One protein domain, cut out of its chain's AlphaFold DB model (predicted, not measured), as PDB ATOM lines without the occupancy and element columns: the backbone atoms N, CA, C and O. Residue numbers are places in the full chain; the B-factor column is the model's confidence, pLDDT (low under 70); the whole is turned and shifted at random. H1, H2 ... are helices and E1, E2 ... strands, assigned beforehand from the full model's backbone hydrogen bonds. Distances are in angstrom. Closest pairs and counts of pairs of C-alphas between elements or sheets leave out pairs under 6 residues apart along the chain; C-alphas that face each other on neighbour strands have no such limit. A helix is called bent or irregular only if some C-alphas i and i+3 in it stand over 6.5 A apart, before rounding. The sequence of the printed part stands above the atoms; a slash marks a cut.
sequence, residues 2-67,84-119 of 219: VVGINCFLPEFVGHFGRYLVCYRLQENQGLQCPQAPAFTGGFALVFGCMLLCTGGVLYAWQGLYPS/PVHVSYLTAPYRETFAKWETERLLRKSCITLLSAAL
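What this domain is: This is residues 2 to 67 and 84 to 119 of the 219 residues of the protein "Hypothetical protein" of Symbiodinium pilosum (UniProt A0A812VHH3). Three long helices, H1, H2 and H4, run lengthwise side by side as a loose bundle whose centres make a triangle, with H1 and H2 pointing opposite ways and H4 pointing the same way as H1. A small hairpin of two short strands, E1 and E2, makes one end of this rod, and the short helix H3 lies crosswise at the other end. The printed part has 102 residues with four named helices and two named strands, in the order H1, E1, E2, H2, H3, H4; the sheet order is E1 - E2, antiparallel, and the class is mostly helix. The whole is loose, with a radius of gyration of the C-alphas of 17.0 A and spans of 54 by 21 by 21 A.

Where its parts are: H1, residues 2 to 20, begins with C-alpha 2 at (-3.803, 3.637, 16.915) and is 27.1 A long from first to last C-alpha. It has a kink of 31 degrees near residue 9 and is only just irregular, with C-alphas 7 and 10 standing 6.8 A apart. E1, residues 24 to 26, and E2, residues 30 to 32, follow. H2, residues 42 to 62, is the longest helix at 29.7 A and begins with C-alpha 42 at (-4.682, -7.792, 46.060). H3, residues 85 to 91, measures 10.3 A. H4, residues 101 to 118, measures 25.5 A and ends with C-alpha 118 at (2.332, 4.506, 41.647).

How they stand to each other: H1 touches H4 at a shallow tilt of 26 degrees, the same way, and their closest C-alphas, those of Pro 10 and Ser 110, are 4.0 A apart. H1 touches H2 at a shallow tilt of 9 degrees, opposite ways; the closest C-alphas are those of Phe 16 and Met 50, at 6.8 A. H2 and H4 are close but not clearly touching, with the C-alphas of Leu 58 and Thr 103 closest at 7.6 A. H3 is close to H1 but not clearly touching it, with the C-alphas of Val 2 and Val 87 closest at 7.2 A, and stands about perpendicular to H4, at 75 degrees. E1 and E2 form a hairpin, with N 26 and O 30 at 3.0 A and N 24 and O 32 at 3.2 A, within hydrogen-bond range. Both E1 and E2 are apart from H3 and H4. Every O i to N i+4 pair is within hydrogen-bond range in H2 and H4, against 11 of 15 in H1 and 2 of 3 in H3.

The domain as a whole: The two C-alphas farthest apart, those of Asn 28 and Val 85, are 56.1 A apart. Residues 68 to 83 are not printed, and C-alphas 67 and 84 stand 13.6 A apart across this cut. Of the links that are printed whole, none is long. The mean pLDDT of the printed part is 77.1, with residue 2 and residues 24 to 40, 65 to 67 and 84 to 90 under 70.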
ATOM      1  N   VAL A   2      -5.206   3.445  16.470       66.25
ATOM      2  CA  VAL A   2      -3.803   3.637  16.915       66.25
ATOM      3  C   VAL A   2      -3.546   4.987  17.594       66.25
ATOM      4  O   VAL A   2      -2.943   5.018  18.660       66.25
ATOM      5  N   VAL A   3      -4.102   6.089  17.074       70.00
ATOM      6  CA  VAL A   3      -4.052   7.401  17.759       70.00
ATOM      7  C   VAL A   3      -4.673   7.318  19.160       70.00
ATOM      8  O   VAL A   3      -4.108   7.827  20.121       70.00
ATOM      9  N   GLY A   4      -5.792   6.599  19.294       74.94
ATOM     10  CA  GLY A   4      -6.438   6.362  20.583       74.94
ATOM     11  C   GLY A   4      -5.526   5.610  21.551       74.94
ATOM     12  O   GLY A   4      -5.340   6.057  22.673       74.94
ATOM     13  N   ILE A   5      -4.890   4.521  21.117       78.19
ATOM     14  CA  ILE A   5      -3.965   3.758  21.971       78.19
ATOM     15  C   ILE A   5      -2.788   4.637  22.434       78.19
ATOM     16  O   ILE A   5      -2.486   4.665  23.624       78.19
ATOM     17  N   ASN A   6      -2.188   5.425  21.537       78.06
ATOM     18  CA  ASN A   6      -1.074   6.325  21.871       78.06
ATOM     19  C   ASN A   6      -1.441   7.433  22.881       78.06
ATOM     20  O   ASN A   6      -0.604   7.879  23.682       78.06
ATOM     21  N   CYS A   7      -2.688   7.902  22.840       79.75
ATOM     22  CA  CYS A   7      -3.196   8.930  23.743       79.75
ATOM     23  C   CYS A   7      -3.671   8.343  25.078       79.75
ATOM     24  O   CYS A   7      -3.258   8.833  26.126       79.75
ATOM     25  N   PHE A   8      -4.487   7.288  25.037       84.62
ATOM     26  CA  PHE A   8      -5.219   6.772  26.194       84.62
ATOM     27  C   PHE A   8      -4.461   5.714  26.992       84.62
ATOM     28  O   PHE A   8      -4.683   5.622  28.194       84.62
ATOM     29  N   LEU A   9      -3.570   4.919  26.383       84.38
ATOM     30  CA  LEU A   9      -2.877   3.852  27.117       84.38
ATOM     31  C   LEU A   9      -2.047   4.391  28.296       84.38
ATOM     32  O   LEU A   9      -2.205   3.865  29.397       84.38
ATOM     33  N   PRO A  10      -1.224   5.447  28.141       86.62
ATOM     34  CA  PRO A  10      -0.468   5.986  29.268       86.62
ATOM     35  C   PRO A  10      -1.369   6.478  30.406       86.62
ATOM     36  O   PRO A  10      -1.074   6.235  31.572       86.62
ATOM     37  N   GLU A  11      -2.484   7.132  30.072       86.62
ATOM     38  CA  GLU A  11      -3.453   7.632  31.051       86.62
ATOM     39  C   GLU A  11      -4.177   6.485  31.764       86.62
ATOM     40  O   GLU A  11      -4.253   6.470  32.992       86.62
ATOM     41  N   PHE A  12      -4.621   5.475  31.013       86.88
ATOM     42  CA  PHE A  12      -5.211   4.247  31.543       86.88
ATOM     43  C   PHE A  12      -4.263   3.572  32.535       86.88
ATOM     44  O   PHE A  12      -4.632   3.346  33.686       86.88
ATOM     45  N   VAL A  13      -3.014   3.325  32.136       87.00
ATOM     46  CA  VAL A  13      -1.997   2.729  33.011       87.00
ATOM     47  C   VAL A  13      -1.733   3.624  34.233       87.00
ATOM     48  O   VAL A  13      -1.614   3.123  35.351       87.00
ATOM     49  N   GLY A  14      -1.722   4.948  34.059       85.38
ATOM     50  CA  GLY A  14      -1.619   5.912  35.155       85.38
ATOM     51  C   GLY A  14      -2.749   5.789  36.182       85.38
ATOM     52  O   GLY A  14      -2.490   5.822  37.385       85.38
ATOM     53  N   HIS A  15      -3.994   5.586  35.744       86.44
ATOM     54  CA  HIS A  15      -5.120   5.342  36.651       86.44
ATOM     55  C   HIS A  15      -4.935   4.066  37.476       86.44
ATOM     56  O   HIS A  15      -5.194   4.090  38.679       86.44
ATOM     57  N   PHE A  16      -4.430   2.985  36.871       83.06
ATOM     58  CA  PHE A  16      -4.087   1.761  37.604       83.06
ATOM     59  C   PHE A  16      -2.950   1.988  38.606       83.06
ATOM     60  O   PHE A  16      -3.037   1.527  39.744       83.06
ATOM     61  N   GLY A  17      -1.940   2.774  38.224       82.31
ATOM     62  CA  GLY A  17      -0.842   3.167  39.105       82.31
ATOM     63  C   GLY A  17      -1.315   3.808  40.409       82.31
ATOM     64  O   GLY A  17      -0.796   3.480  41.470       82.31
ATOM     65  N   ARG A  18      -2.369   4.635  40.374       84.06
ATOM     66  CA  ARG A  18      -2.920   5.268  41.588       84.06
ATOM     67  C   ARG A  18      -3.417   4.258  42.624       84.06
ATOM     68  O   ARG A  18      -3.302   4.521  43.816       84.06
ATOM     69  N   TYR A  19      -3.926   3.102  42.199       81.44
ATOM     70  CA  TYR A  19      -4.342   2.048  43.130       81.44
ATOM     71  C   TYR A  19      -3.151   1.357  43.799       81.44
ATOM     72  O   TYR A  19      -3.290   0.857  44.915       81.44
ATOM     73  N   LEU A  20      -1.976   1.356  43.158       80.56
ATOM     74  CA  LEU A  20      -0.752   0.795  43.735       80.56
ATOM     75  C   LEU A  20      -0.243   1.627  44.919       80.56
ATOM     76  O   LEU A  20       0.313   1.054  45.851       80.56
ATOM     77  N   VAL A  21      -0.522   2.936  44.948       80.44
ATOM     78  CA  VAL A  21      -0.163   3.842  46.062       80.44
ATOM     79  C   VAL A  21      -0.738   3.374  47.396       80.44
ATOM     80  O   VAL A  21      -0.127   3.563  48.451       80.44
ATOM     81  N   CYS A  22      -1.933   2.785  47.361       73.88
ATOM     82  CA  CYS A  22      -2.625   2.362  48.568       73.88
ATOM     83  C   CYS A  22      -2.003   1.108  49.194       73.88
ATOM     84  O   CYS A  22      -2.228   0.861  50.375       73.88
ATOM     85  N   TYR A  23      -1.213   0.338  48.441       71.50
ATOM     86  CA  TYR A  23      -0.492  -0.816  48.962       71.50
ATOM     87  C   TYR A  23       0.824  -0.351  49.583       71.50
ATOM     88  O   TYR A  23       1.812  -0.114  48.890       71.50
ATOM     89  N   ARG A  24       0.839  -0.212  50.912       66.81
ATOM     90  CA  ARG A  24       2.048   0.145  51.664       66.81
ATOM     91  C   ARG A  24       2.654  -1.085  52.316       66.81
ATOM     92  O   ARG A  24       1.931  -1.928  52.843       66.81
ATOM     93  N   LEU A  25       3.982  -1.161  52.296       63.66
ATOM     94  CA  LEU A  25       4.724  -2.169  53.040       63.66
ATOM     95  C   LEU A  25       4.576  -1.864  54.539       63.66
ATOM     96  O   LEU A  25       5.090  -0.854  55.016       63.66
ATOM     97  N   GLN A  26       3.833  -2.696  55.265       64.62
ATOM     98  CA  GLN A  26       3.757  -2.631  56.723       64.62
ATOM     99  C   GLN A  26       4.800  -3.566  57.335       64.62
ATOM    100  O   GLN A  26       4.939  -4.710  56.901       64.62
ATOM    101  N   GLU A  27       5.480  -3.074  58.371       57.56
ATOM    102  CA  GLU A  27       6.675  -3.660  59.003       57.56
ATOM    103  C   GLU A  27       6.523  -5.145  59.394       57.56
ATOM    104  O   GLU A  27       7.511  -5.866  59.406       57.56
ATOM    105  N   ASN A  28       5.290  -5.631  59.619       61.97
ATOM    106  CA  ASN A  28       5.011  -7.014  60.034       61.97
ATOM    107  C   ASN A  28       3.878  -7.736  59.272       61.97
ATOM    108  O   ASN A  28       3.548  -8.865  59.632       61.97
ATOM    109  N   GLN A  29       3.236  -7.130  58.262       57.94
ATOM    110  CA  GLN A  29       2.030  -7.722  57.638       57.94
ATOM    111  C   GLN A  29       1.975  -7.657  56.100       57.94
ATOM    112  O   GLN A  29       0.939  -7.955  55.501       57.94
ATOM    113  N   GLY A  30       3.090  -7.320  55.443       63.12
ATOM    114  CA  GLY A  30       3.165  -7.248  53.982       63.12
ATOM    115  C   GLY A  30       2.486  -6.000  53.404       63.12
ATOM    116  O   GLY A  30       2.319  -4.992  54.087       63.12
ATOM    117  N   LEU A  31       2.148  -6.047  52.111       62.69
ATOM    118  CA  LEU A  31       1.497  -4.950  51.384       62.69
ATOM    119  C   LEU A  31      -0.005  -4.919  51.705       62.69
ATOM    120  O   LEU A  31      -0.765  -5.708  51.143       62.69
ATOM    121  N   GLN A  32      -0.440  -4.008  52.579       60.38
ATOM    122  CA  GLN A  32      -1.859  -3.827  52.906       60.38
ATOM    123  C   GLN A  32      -2.401  -2.499  52.375       60.38
ATOM    124  O   GLN A  32      -1.714  -1.478  52.388       60.38
ATOM    125  N   CYS A  33      -3.656  -2.531  51.917       64.50
ATOM    126  CA  CYS A  33      -4.422  -1.361  51.512       64.50
ATOM    127  C   CYS A  33      -5.586  -1.174  52.498       64.50
ATOM    128  O   CYS A  33      -6.471  -2.028  52.531       64.50
ATOM    129  N   PRO A  34      -5.629  -0.081  53.282       63.88
ATOM    130  CA  PRO A  34      -6.656   0.115  54.311       63.88
ATOM    131  C   PRO A  34      -8.073   0.305  53.744       63.88
ATOM    132  O   PRO A  34      -9.046   0.240  54.487       63.88
ATOM    133  N   GLN A  35      -8.193   0.563  52.439       64.62
ATOM    134  CA  GLN A  35      -9.454   0.862  51.753       64.62
ATOM    135  C   GLN A  35      -9.926  -0.266  50.824       64.62
ATOM    136  O   GLN A  35     -11.052  -0.214  50.336       64.62
ATOM    137  N   ALA A  36      -9.087  -1.270  50.555       60.16
ATOM    138  CA  ALA A  36      -9.472  -2.409  49.731       60.16
ATOM    139  C   ALA A  36     -10.031  -3.530  50.618       60.16
ATOM    140  O   ALA A  36      -9.547  -3.714  51.738       60.16
ATOM    141  N   PRO A  37     -11.020  -4.311  50.139       60.12
ATOM    142  CA  PRO A  37     -11.395  -5.548  50.813       60.12
ATOM    143  C   PRO A  37     -10.133  -6.389  51.025       60.12
ATOM    144  O   PRO A  37      -9.290  -6.460  50.128       60.12
ATOM    145  N   ALA A  38      -9.988  -6.976  52.218       62.06
ATOM    146  CA  ALA A  38      -8.819  -7.748  52.634       62.06
ATOM    147  C   ALA A  38      -8.680  -9.020  51.785       62.06
ATOM    148  O   ALA A  38      -9.043 -10.121  52.193       62.06
ATOM    149  N   PHE A  39      -8.201  -8.852  50.559       67.19
ATOM    150  CA  PHE A  39      -7.936  -9.927  49.633       67.19
ATOM    151  C   PHE A  39      -6.444 -10.219  49.689       67.19
ATOM    152  O   PHE A  39      -5.613  -9.389  49.304       67.19
ATOM    153  N   THR A  40      -6.094 -11.399  50.192       69.56
ATOM    154  CA  THR A  40      -4.714 -11.882  50.199       69.56
ATOM    155  C   THR A  40      -4.200 -11.895  48.758       69.56
ATOM    156  O   THR A  40      -4.742 -12.596  47.908       69.56
ATOM    157  N   GLY A  41      -3.190 -11.074  48.461       74.38
ATOM    158  CA  GLY A  41      -2.651 -10.928  47.103       74.38
ATOM    159  C   GLY A  41      -3.304  -9.842  46.238       74.38
ATOM    160  O   GLY A  41      -3.055  -9.820  45.035       74.38
ATOM    161  N   GLY A  42      -4.081  -8.909  46.808       75.75
ATOM    162  CA  GLY A  42      -4.682  -7.792  46.060       75.75
ATOM    163  C   GLY A  42      -3.679  -6.992  45.213       75.75
ATOM    164  O   GLY A  42      -3.966  -6.672  44.062       75.75
ATOM    165  N   PHE A  43      -2.464  -6.763  45.726       78.31
ATOM    166  CA  PHE A  43      -1.374  -6.145  44.958       78.31
ATOM    167  C   PHE A  43      -1.021  -6.957  43.704       78.31
ATOM    168  O   PHE A  43      -0.976  -6.408  42.607       78.31
ATOM    169  N   ALA A  44      -0.804  -8.268  43.858       83.06
ATOM    170  CA  ALA A  44      -0.444  -9.152  42.753       83.06
ATOM    171  C   ALA A  44      -1.565  -9.234  41.709       83.06
ATOM    172  O   ALA A  44      -1.281  -9.267  40.516       83.06
ATOM    173  N   LEU A  45      -2.829  -9.197  42.144       82.69
ATOM    174  CA  LEU A  45      -3.985  -9.154  41.256       82.69
ATOM    175  C   LEU A  45      -4.043  -7.840  40.462       82.69
ATOM    176  O   LEU A  45      -4.115  -7.884  39.238       82.69
ATOM    177  N   VAL A  46      -3.955  -6.679  41.122       80.06
ATOM    178  CA  VAL A  46      -3.975  -5.367  40.442       80.06
ATOM    179  C   VAL A  46      -2.793  -5.234  39.481       80.06
ATOM    180  O   VAL A  46      -2.970  -4.832  38.331       80.06
ATOM    181  N   PHE A  47      -1.597  -5.620  39.927       82.31
ATOM    182  CA  PHE A  47      -0.393  -5.598  39.106       82.31
ATOM    183  C   PHE A  47      -0.493  -6.567  37.921       82.31
ATOM    184  O   PHE A  47      -0.202  -6.188  36.790       82.31
ATOM    185  N   GLY A  48      -0.978  -7.789  38.153       85.06
ATOM    186  CA  GLY A  48      -1.209  -8.791  37.115       85.06
ATOM    187  C   GLY A  48      -2.234  -8.335  36.078       85.06
ATOM    188  O   GLY A  48      -1.955  -8.402  34.884       85.06
ATOM    189  N   CYS A  49      -3.378  -7.793  36.504       84.00
ATOM    190  CA  CYS A  49      -4.383  -7.220  35.604       84.00
ATOM    191  C   CYS A  49      -3.801  -6.081  34.762       84.00
ATOM    192  O   CYS A  49      -4.002  -6.048  33.553       84.00
ATOM    193  N   MET A  50      -3.032  -5.181  35.373       83.75
ATOM    194  CA  MET A  50      -2.369  -4.093  34.659       83.75
ATOM    195  C   MET A  50      -1.364  -4.611  33.620       83.75
ATOM    196  O   MET A  50      -1.361  -4.122  32.488       83.75
ATOM    197  N   LEU A  51      -0.541  -5.608  33.967       86.69
ATOM    198  CA  LEU A  51       0.392  -6.236  33.026       86.69
ATOM    199  C   LEU A  51      -0.340  -6.944  31.885       86.69
ATOM    200  O   LEU A  51       0.063  -6.800  30.735       86.69
ATOM    201  N   LEU A  52      -1.431  -7.654  32.177       86.62
ATOM    202  CA  LEU A  52      -2.248  -8.326  31.167       86.62
ATOM    203  C   LEU A  52      -2.930  -7.325  30.230       86.62
ATOM    204  O   LEU A  52      -2.881  -7.506  29.016       86.62
ATOM    205  N   CYS A  53      -3.515  -6.246  30.757       82.50
ATOM    206  CA  CYS A  53      -4.122  -5.195  29.940       82.50
ATOM    207  C   CYS A  53      -3.077  -4.493  29.068       82.50
ATOM    208  O   CYS A  53      -3.285  -4.331  27.868       82.50
ATOM    209  N   THR A  54      -1.935  -4.118  29.649       81.62
ATOM    210  CA  THR A  54      -0.848  -3.460  28.908       81.62
ATOM    211  C   THR A  54      -0.276  -4.400  27.848       81.62
ATOM    212  O   THR A  54      -0.137  -4.007  26.694       81.62
ATOM    213  N   GLY A  55      -0.016  -5.658  28.205       84.56
ATOM    214  CA  GLY A  55       0.461  -6.693  27.292       84.56
ATOM    215  C   GLY A  55      -0.526  -6.978  26.163       84.56
ATOM    216  O   GLY A  55      -0.114  -7.069  25.015       84.56
ATOM    217  N   GLY A  56      -1.827  -7.027  26.455       84.62
ATOM    218  CA  GLY A  56      -2.879  -7.189  25.453       84.62
ATOM    219  C   GLY A  56      -2.950  -6.016  24.475       84.62
ATOM    220  O   GLY A  56      -3.053  -6.231  23.270       84.62
ATOM    221  N   VAL A  57      -2.822  -4.777  24.965       83.12
ATOM    222  CA  VAL A  57      -2.772  -3.588  24.098       83.12
ATOM    223  C   VAL A  57      -1.502  -3.576  23.248       83.12
ATOM    224  O   VAL A  57      -1.585  -3.286  22.059       83.12
ATOM    225  N   LEU A  58      -0.347  -3.929  23.816       82.81
ATOM    226  CA  LEU A  58       0.912  -4.033  23.070       82.81
ATOM    227  C   LEU A  58       0.876  -5.165  22.038       82.81
ATOM    228  O   LEU A  58       1.377  -4.992  20.934       82.81
ATOM    229  N   TYR A  59       0.256  -6.297  22.360       83.94
ATOM    230  CA  TYR A  59       0.069  -7.403  21.425       83.94
ATOM    231  C   TYR A  59      -0.860  -7.003  20.275       83.94
ATOM    232  O   TYR A  59      -0.514  -7.184  19.110       83.94
ATOM    233  N   ALA A  60      -1.999  -6.374  20.586       82.50
ATOM    234  CA  ALA A  60      -2.898  -5.822  19.577       82.50
ATOM    235  C   ALA A  60      -2.191  -4.767  18.712       82.50
ATOM    236  O   ALA A  60      -2.376  -4.742  17.503       82.50
ATOM    237  N   TRP A  61      -1.345  -3.930  19.317       80.88
ATOM    238  CA  TRP A  61      -0.523  -2.946  18.618       80.88
ATOM    239  C   TRP A  61       0.489  -3.601  17.675       80.88
ATOM    240  O   TRP A  61       0.603  -3.194  16.525       80.88
ATOM    241  N   GLN A  62       1.189  -4.644  18.128       80.81
ATOM    242  CA  GLN A  62       2.123  -5.405  17.300       80.81
ATOM    243  C   GLN A  62       1.418  -6.104  16.135       80.81
ATOM    244  O   GLN A  62       1.951  -6.094  15.032       80.81
ATOM    245  N   GLY A  63       0.209  -6.633  16.347       77.94
ATOM    246  CA  GLY A  63      -0.605  -7.246  15.293       77.94
ATOM    247  C   GLY A  63      -1.120  -6.268  14.231       77.94
ATOM    248  O   GLY A  63      -1.580  -6.705  13.181       77.94
ATOM    249  N   LEU A  64      -1.038  -4.951  14.471       74.75
ATOM    250  CA  LEU A  64      -1.347  -3.929  13.462       74.75
ATOM    251  C   LEU A  64      -0.171  -3.647  12.519       74.75
ATOM    252  O   LEU A  64      -0.369  -2.978  11.503       74.75
ATOM    253  N   TYR A  65       1.034  -4.132  12.834       69.88
ATOM    254  CA  TYR A  65       2.143  -4.114  11.890       69.88
ATOM    255  C   TYR A  65       2.030  -5.352  10.999       69.88
ATOM    256  O   TYR A  65       2.079  -6.464  11.526       69.88
ATOM    257  N   PRO A  66       1.888  -5.196   9.673       62.91
ATOM    258  CA  PRO A  66       1.968  -6.341   8.779       62.91
ATOM    259  C   PRO A  66       3.331  -7.020   8.965       62.91
ATOM    260  O   PRO A  66       4.364  -6.346   9.008       62.91
ATOM    261  N   SER A  67       3.331  -8.344   9.128       59.38
ATOM    262  CA  SER A  67       4.566  -9.126   9.128       59.38
ATOM    263  C   SER A  67       5.248  -8.961   7.769       59.38
ATOM    264  O   SER A  67       4.612  -9.151   6.737       59.38
ATOM    265  N   PRO A  84      -2.942   0.296   6.310       56.66
ATOM    266  CA  PRO A  84      -3.942   1.257   6.745       56.66
ATOM    267  C   PRO A  84      -3.271   2.626   6.861       56.66
ATOM    268  O   PRO A  84      -2.304   2.787   7.607       56.66
ATOM    269  N   VAL A  85      -3.753   3.591   6.068       58.50
ATOM    270  CA  VAL A  85      -3.104   4.892   5.804       58.50
ATOM    271  C   VAL A  85      -2.683   5.598   7.098       58.50
ATOM    272  O   VAL A  85      -1.661   6.279   7.156       58.50
ATOM    273  N   HIS A  86      -3.434   5.384   8.181       58.00
ATOM    274  CA  HIS A  86      -3.155   5.998   9.474       58.00
ATOM    275  C   HIS A  86      -1.960   5.377  10.228       58.00
ATOM    276  O   HIS A  86      -1.373   6.064  11.059       58.00
ATOM    277  N   VAL A  87      -1.590   4.110   9.983       58.75
ATOM    278  CA  VAL A  87      -0.380   3.485  10.564       58.75
ATOM    279  C   VAL A  87       0.861   3.994   9.843       58.75
ATOM    280  O   VAL A  87       1.837   4.353  10.497       58.75
ATOM    281  N   SER A  88       0.778   4.114   8.514       58.59
ATOM    282  CA  SER A  88       1.848   4.676   7.684       58.59
ATOM    283  C   SER A  88       2.207   6.102   8.110       58.59
ATOM    284  O   SER A  88       3.383   6.433   8.205       58.59
ATOM    285  N   TYR A  89       1.221   6.929   8.476       61.47
ATOM    286  CA  TYR A  89       1.480   8.295   8.944       61.47
ATOM    287  C   TYR A  89       2.316   8.355  10.237       61.47
ATOM    288  O   TYR A  89       3.168   9.227  10.386       61.47
ATOM    289  N   LEU A  90       2.109   7.420  11.170       65.31
ATOM    290  CA  LEU A  90       2.850   7.379  12.437       65.31
ATOM    291  C   LEU A  90       4.258   6.803  12.278       65.31
ATOM    292  O   LEU A  90       5.166   7.184  13.014       65.31
ATOM    293  N   THR A  91       4.454   5.900  11.316       70.62
ATOM    294  CA  THR A  91       5.756   5.279  11.047       70.62
ATOM    295  C   THR A  91       6.580   6.018   9.995       70.62
ATOM    296  O   THR A  91       7.794   5.828   9.936       70.62
ATOM    297  N   ALA A  92       5.960   6.918   9.224       73.44
ATOM    298  CA  ALA A  92       6.585   7.726   8.179       73.44
ATOM    299  C   ALA A  92       7.933   8.378   8.564       73.44
ATOM    300  O   ALA A  92       8.864   8.293   7.748       73.44
ATOM    301  N   PRO A  93       8.099   8.988   9.762       80.88
ATOM    302  CA  PRO A  93       9.357   9.644  10.129       80.88
ATOM    303  C   PRO A  93      10.482   8.668  10.523       80.88
ATOM    304  O   PRO A  93      11.650   9.072  10.584       80.88
ATOM    305  N   TYR A  94      10.165   7.398  10.789       83.38
ATOM    306  CA  TYR A  94      11.132   6.375  11.186       83.38
ATOM    307  C   TYR A  94      11.734   5.662   9.974       83.38
ATOM    308  O   TYR A  94      11.138   5.600   8.896       83.38
ATOM    309  N   ARG A  95      12.945   5.119  10.138       83.19
ATOM    310  CA  ARG A  95      13.515   4.175   9.164       83.19
ATOM    311  C   ARG A  95      12.699   2.882   9.183       83.19
ATOM    312  O   ARG A  95      12.194   2.498  10.234       83.19
ATOM    313  N   GLU A  96      12.619   2.191   8.052       78.25
ATOM    314  CA  GLU A  96      11.814   0.964   7.915       78.25
ATOM    315  C   GLU A  96      12.242  -0.120   8.915       78.25
ATOM    316  O   GLU A  96      11.401  -0.692   9.603       78.25
ATOM    317  N   THR A  97      13.554  -0.273   9.134       79.31
ATOM    318  CA  THR A  97      14.133  -1.186  10.141       79.31
ATOM    319  C   THR A  97      13.695  -0.883  11.576       79.31
ATOM    320  O   THR A  97      13.797  -1.736  12.455       79.31
ATOM    321  N   PHE A  98      13.221   0.337  11.834       81.75
ATOM    322  CA  PHE A  98      12.784   0.822  13.139       81.75
ATOM    323  C   PHE A  98      11.293   1.187  13.148       81.75
ATOM    324  O   PHE A  98      10.854   1.944  14.008       81.75
ATOM    325  N   ALA A  99      10.470   0.623  12.257       73.19
ATOM    326  CA  ALA A  99       9.024   0.887  12.242       73.19
ATOM    327  C   ALA A  99       8.332   0.550  13.583       73.19
ATOM    328  O   ALA A  99       7.371   1.210  13.984       73.19
ATOM    329  N   LYS A 100       8.857  -0.440  14.319       79.25
ATOM    330  CA  LYS A 100       8.365  -0.846  15.649       79.25
ATOM    331  C   LYS A 100       8.795   0.096  16.779       79.25
ATOM    332  O   LYS A 100       8.344  -0.093  17.908       79.25
ATOM    333  N   TRP A 101       9.623   1.105  16.499       85.69
ATOM    334  CA  TRP A 101      10.149   2.042  17.494       85.69
ATOM    335  C   TRP A 101       9.067   2.851  18.206       85.69
ATOM    336  O   TRP A 101       9.194   3.165  19.386       85.69
ATOM    337  N   GLU A 102       7.950   3.111  17.527       82.44
ATOM    338  CA  GLU A 102       6.790   3.760  18.141       82.44
ATOM    339  C   GLU A 102       6.280   2.981  19.372       82.44
ATOM    340  O   GLU A 102       5.821   3.574  20.347       82.44
ATOM    341  N   THR A 103       6.463   1.654  19.391       83.00
ATOM    342  CA  THR A 103       6.144   0.802  20.548       83.00
ATOM    343  C   THR A 103       7.040   1.108  21.751       83.00
ATOM    344  O   THR A 103       6.543   1.156  22.874       83.00
ATOM    345  N   GLU A 104       8.344   1.341  21.544       88.50
ATOM    346  CA  GLU A 104       9.262   1.755  22.622       88.50
ATOM    347  C   GLU A 104       8.821   3.098  23.192       88.50
ATOM    348  O   GLU A 104       8.683   3.243  24.406       88.50
ATOM    349  N   ARG A 105       8.508   4.056  22.314       87.25
ATOM    350  CA  ARG A 105       8.087   5.395  22.721       87.25
ATOM    351  C   ARG A 105       6.805   5.354  23.550       87.25
ATOM    352  O   ARG A 105       6.724   6.018  24.590       87.25
ATOM    353  N   LEU A 106       5.827   4.558  23.118       87.06
ATOM    354  CA  LEU A 106       4.578   4.324  23.839       87.06
ATOM    355  C   LEU A 106       4.823   3.646  25.193       87.06
ATOM    356  O   LEU A 106       4.257   4.071  26.207       87.06
ATOM    357  N   LEU A 107       5.685   2.627  25.228       87.94
ATOM    358  CA  LEU A 107       6.044   1.913  26.449       87.94
ATOM    359  C   LEU A 107       6.715   2.854  27.453       87.94
ATOM    360  O   LEU A 107       6.280   2.932  28.596       87.94
ATOM    361  N   ARG A 108       7.702   3.639  27.018       91.44
ATOM    362  CA  ARG A 108       8.393   4.641  27.838       91.44
ATOM    363  C   ARG A 108       7.417   5.645  28.449       91.44
ATOM    364  O   ARG A 108       7.440   5.860  29.660       91.44
ATOM    365  N   LYS A 109       6.519   6.224  27.641       90.81
ATOM    366  CA  LYS A 109       5.486   7.163  28.118       90.81
ATOM    367  C   LYS A 109       4.559   6.507  29.148       90.81
ATOM    368  O   LYS A 109       4.256   7.109  30.179       90.81
ATOM    369  N   SER A 110       4.138   5.270  28.890       88.50
ATOM    370  CA  SER A 110       3.266   4.508  29.792       88.50
ATOM    371  C   SER A 110       3.972   4.170  31.107       88.50
ATOM    372  O   SER A 110       3.400   4.395  32.167       88.50
ATOM    373  N   CYS A 111       5.234   3.737  31.062       89.50
ATOM    374  CA  CYS A 111       6.058   3.454  32.239       89.50
ATOM    375  C   CYS A 111       6.296   4.703  33.092       89.50
ATOM    376  O   CYS A 111       6.127   4.648  34.306       89.50
ATOM    377  N   ILE A 112       6.640   5.841  32.482       91.62
ATOM    378  CA  ILE A 112       6.822   7.107  33.209       91.62
ATOM    379  C   ILE A 112       5.519   7.518  33.905       91.62
ATOM    380  O   ILE A 112       5.539   7.888  35.080       91.62
ATOM    381  N   THR A 113       4.384   7.413  33.208       90.38
ATOM    382  CA  THR A 113       3.068   7.760  33.769       90.38
ATOM    383  C   THR A 113       2.682   6.808  34.902       90.38
ATOM    384  O   THR A 113       2.244   7.258  35.960       90.38
ATOM    385  N   LEU A 114       2.913   5.505  34.715       88.44
ATOM    386  CA  LEU A 114       2.684   4.476  35.721       88.44
ATOM    387  C   LEU A 114       3.486   4.742  36.989       88.44
ATOM    388  O   LEU A 114       2.915   4.822  38.070       88.44
ATOM    389  N   LEU A 115       4.805   4.885  36.851       88.75
ATOM    390  CA  LEU A 115       5.717   5.084  37.971       88.75
ATOM    391  C   LEU A 115       5.395   6.382  38.708       88.75
ATOM    392  O   LEU A 115       5.378   6.392  39.933       88.75
ATOM    393  N   SER A 116       5.067   7.449  37.977       88.56
ATOM    394  CA  SER A 116       4.679   8.727  38.583       88.56
ATOM    395  C   SER A 116       3.362   8.646  39.354       88.56
ATOM    396  O   SER A 116       3.187   9.355  40.341       88.56
ATOM    397  N   ALA A 117       2.434   7.794  38.914       87.88
ATOM    398  CA  ALA A 117       1.172   7.571  39.606       87.88
ATOM    399  C   ALA A 117       1.303   6.594  40.783       87.88
ATOM    400  O   ALA A 117       0.638   6.790  41.793       87.88
ATOM    401  N   ALA A 118       2.137   5.559  40.651       84.44
ATOM    402  CA  ALA A 118       2.332   4.506  41.647       84.44
ATOM    403  C   ALA A 118       3.264   4.920  42.793       84.44
ATOM    404  O   ALA A 118       3.099   4.455  43.919       84.44
ATOM    405  N   LEU A 119       4.227   5.800  42.517       85.62
ATOM    406  CA  LEU A 119       5.195   6.309  43.481       85.62
ATOM    407  C   LEU A 119       5.021   7.825  43.593       85.62
ATOM    408  O   LEU A 119       5.699   8.560  42.884       85.62
TER     409      LEU A 119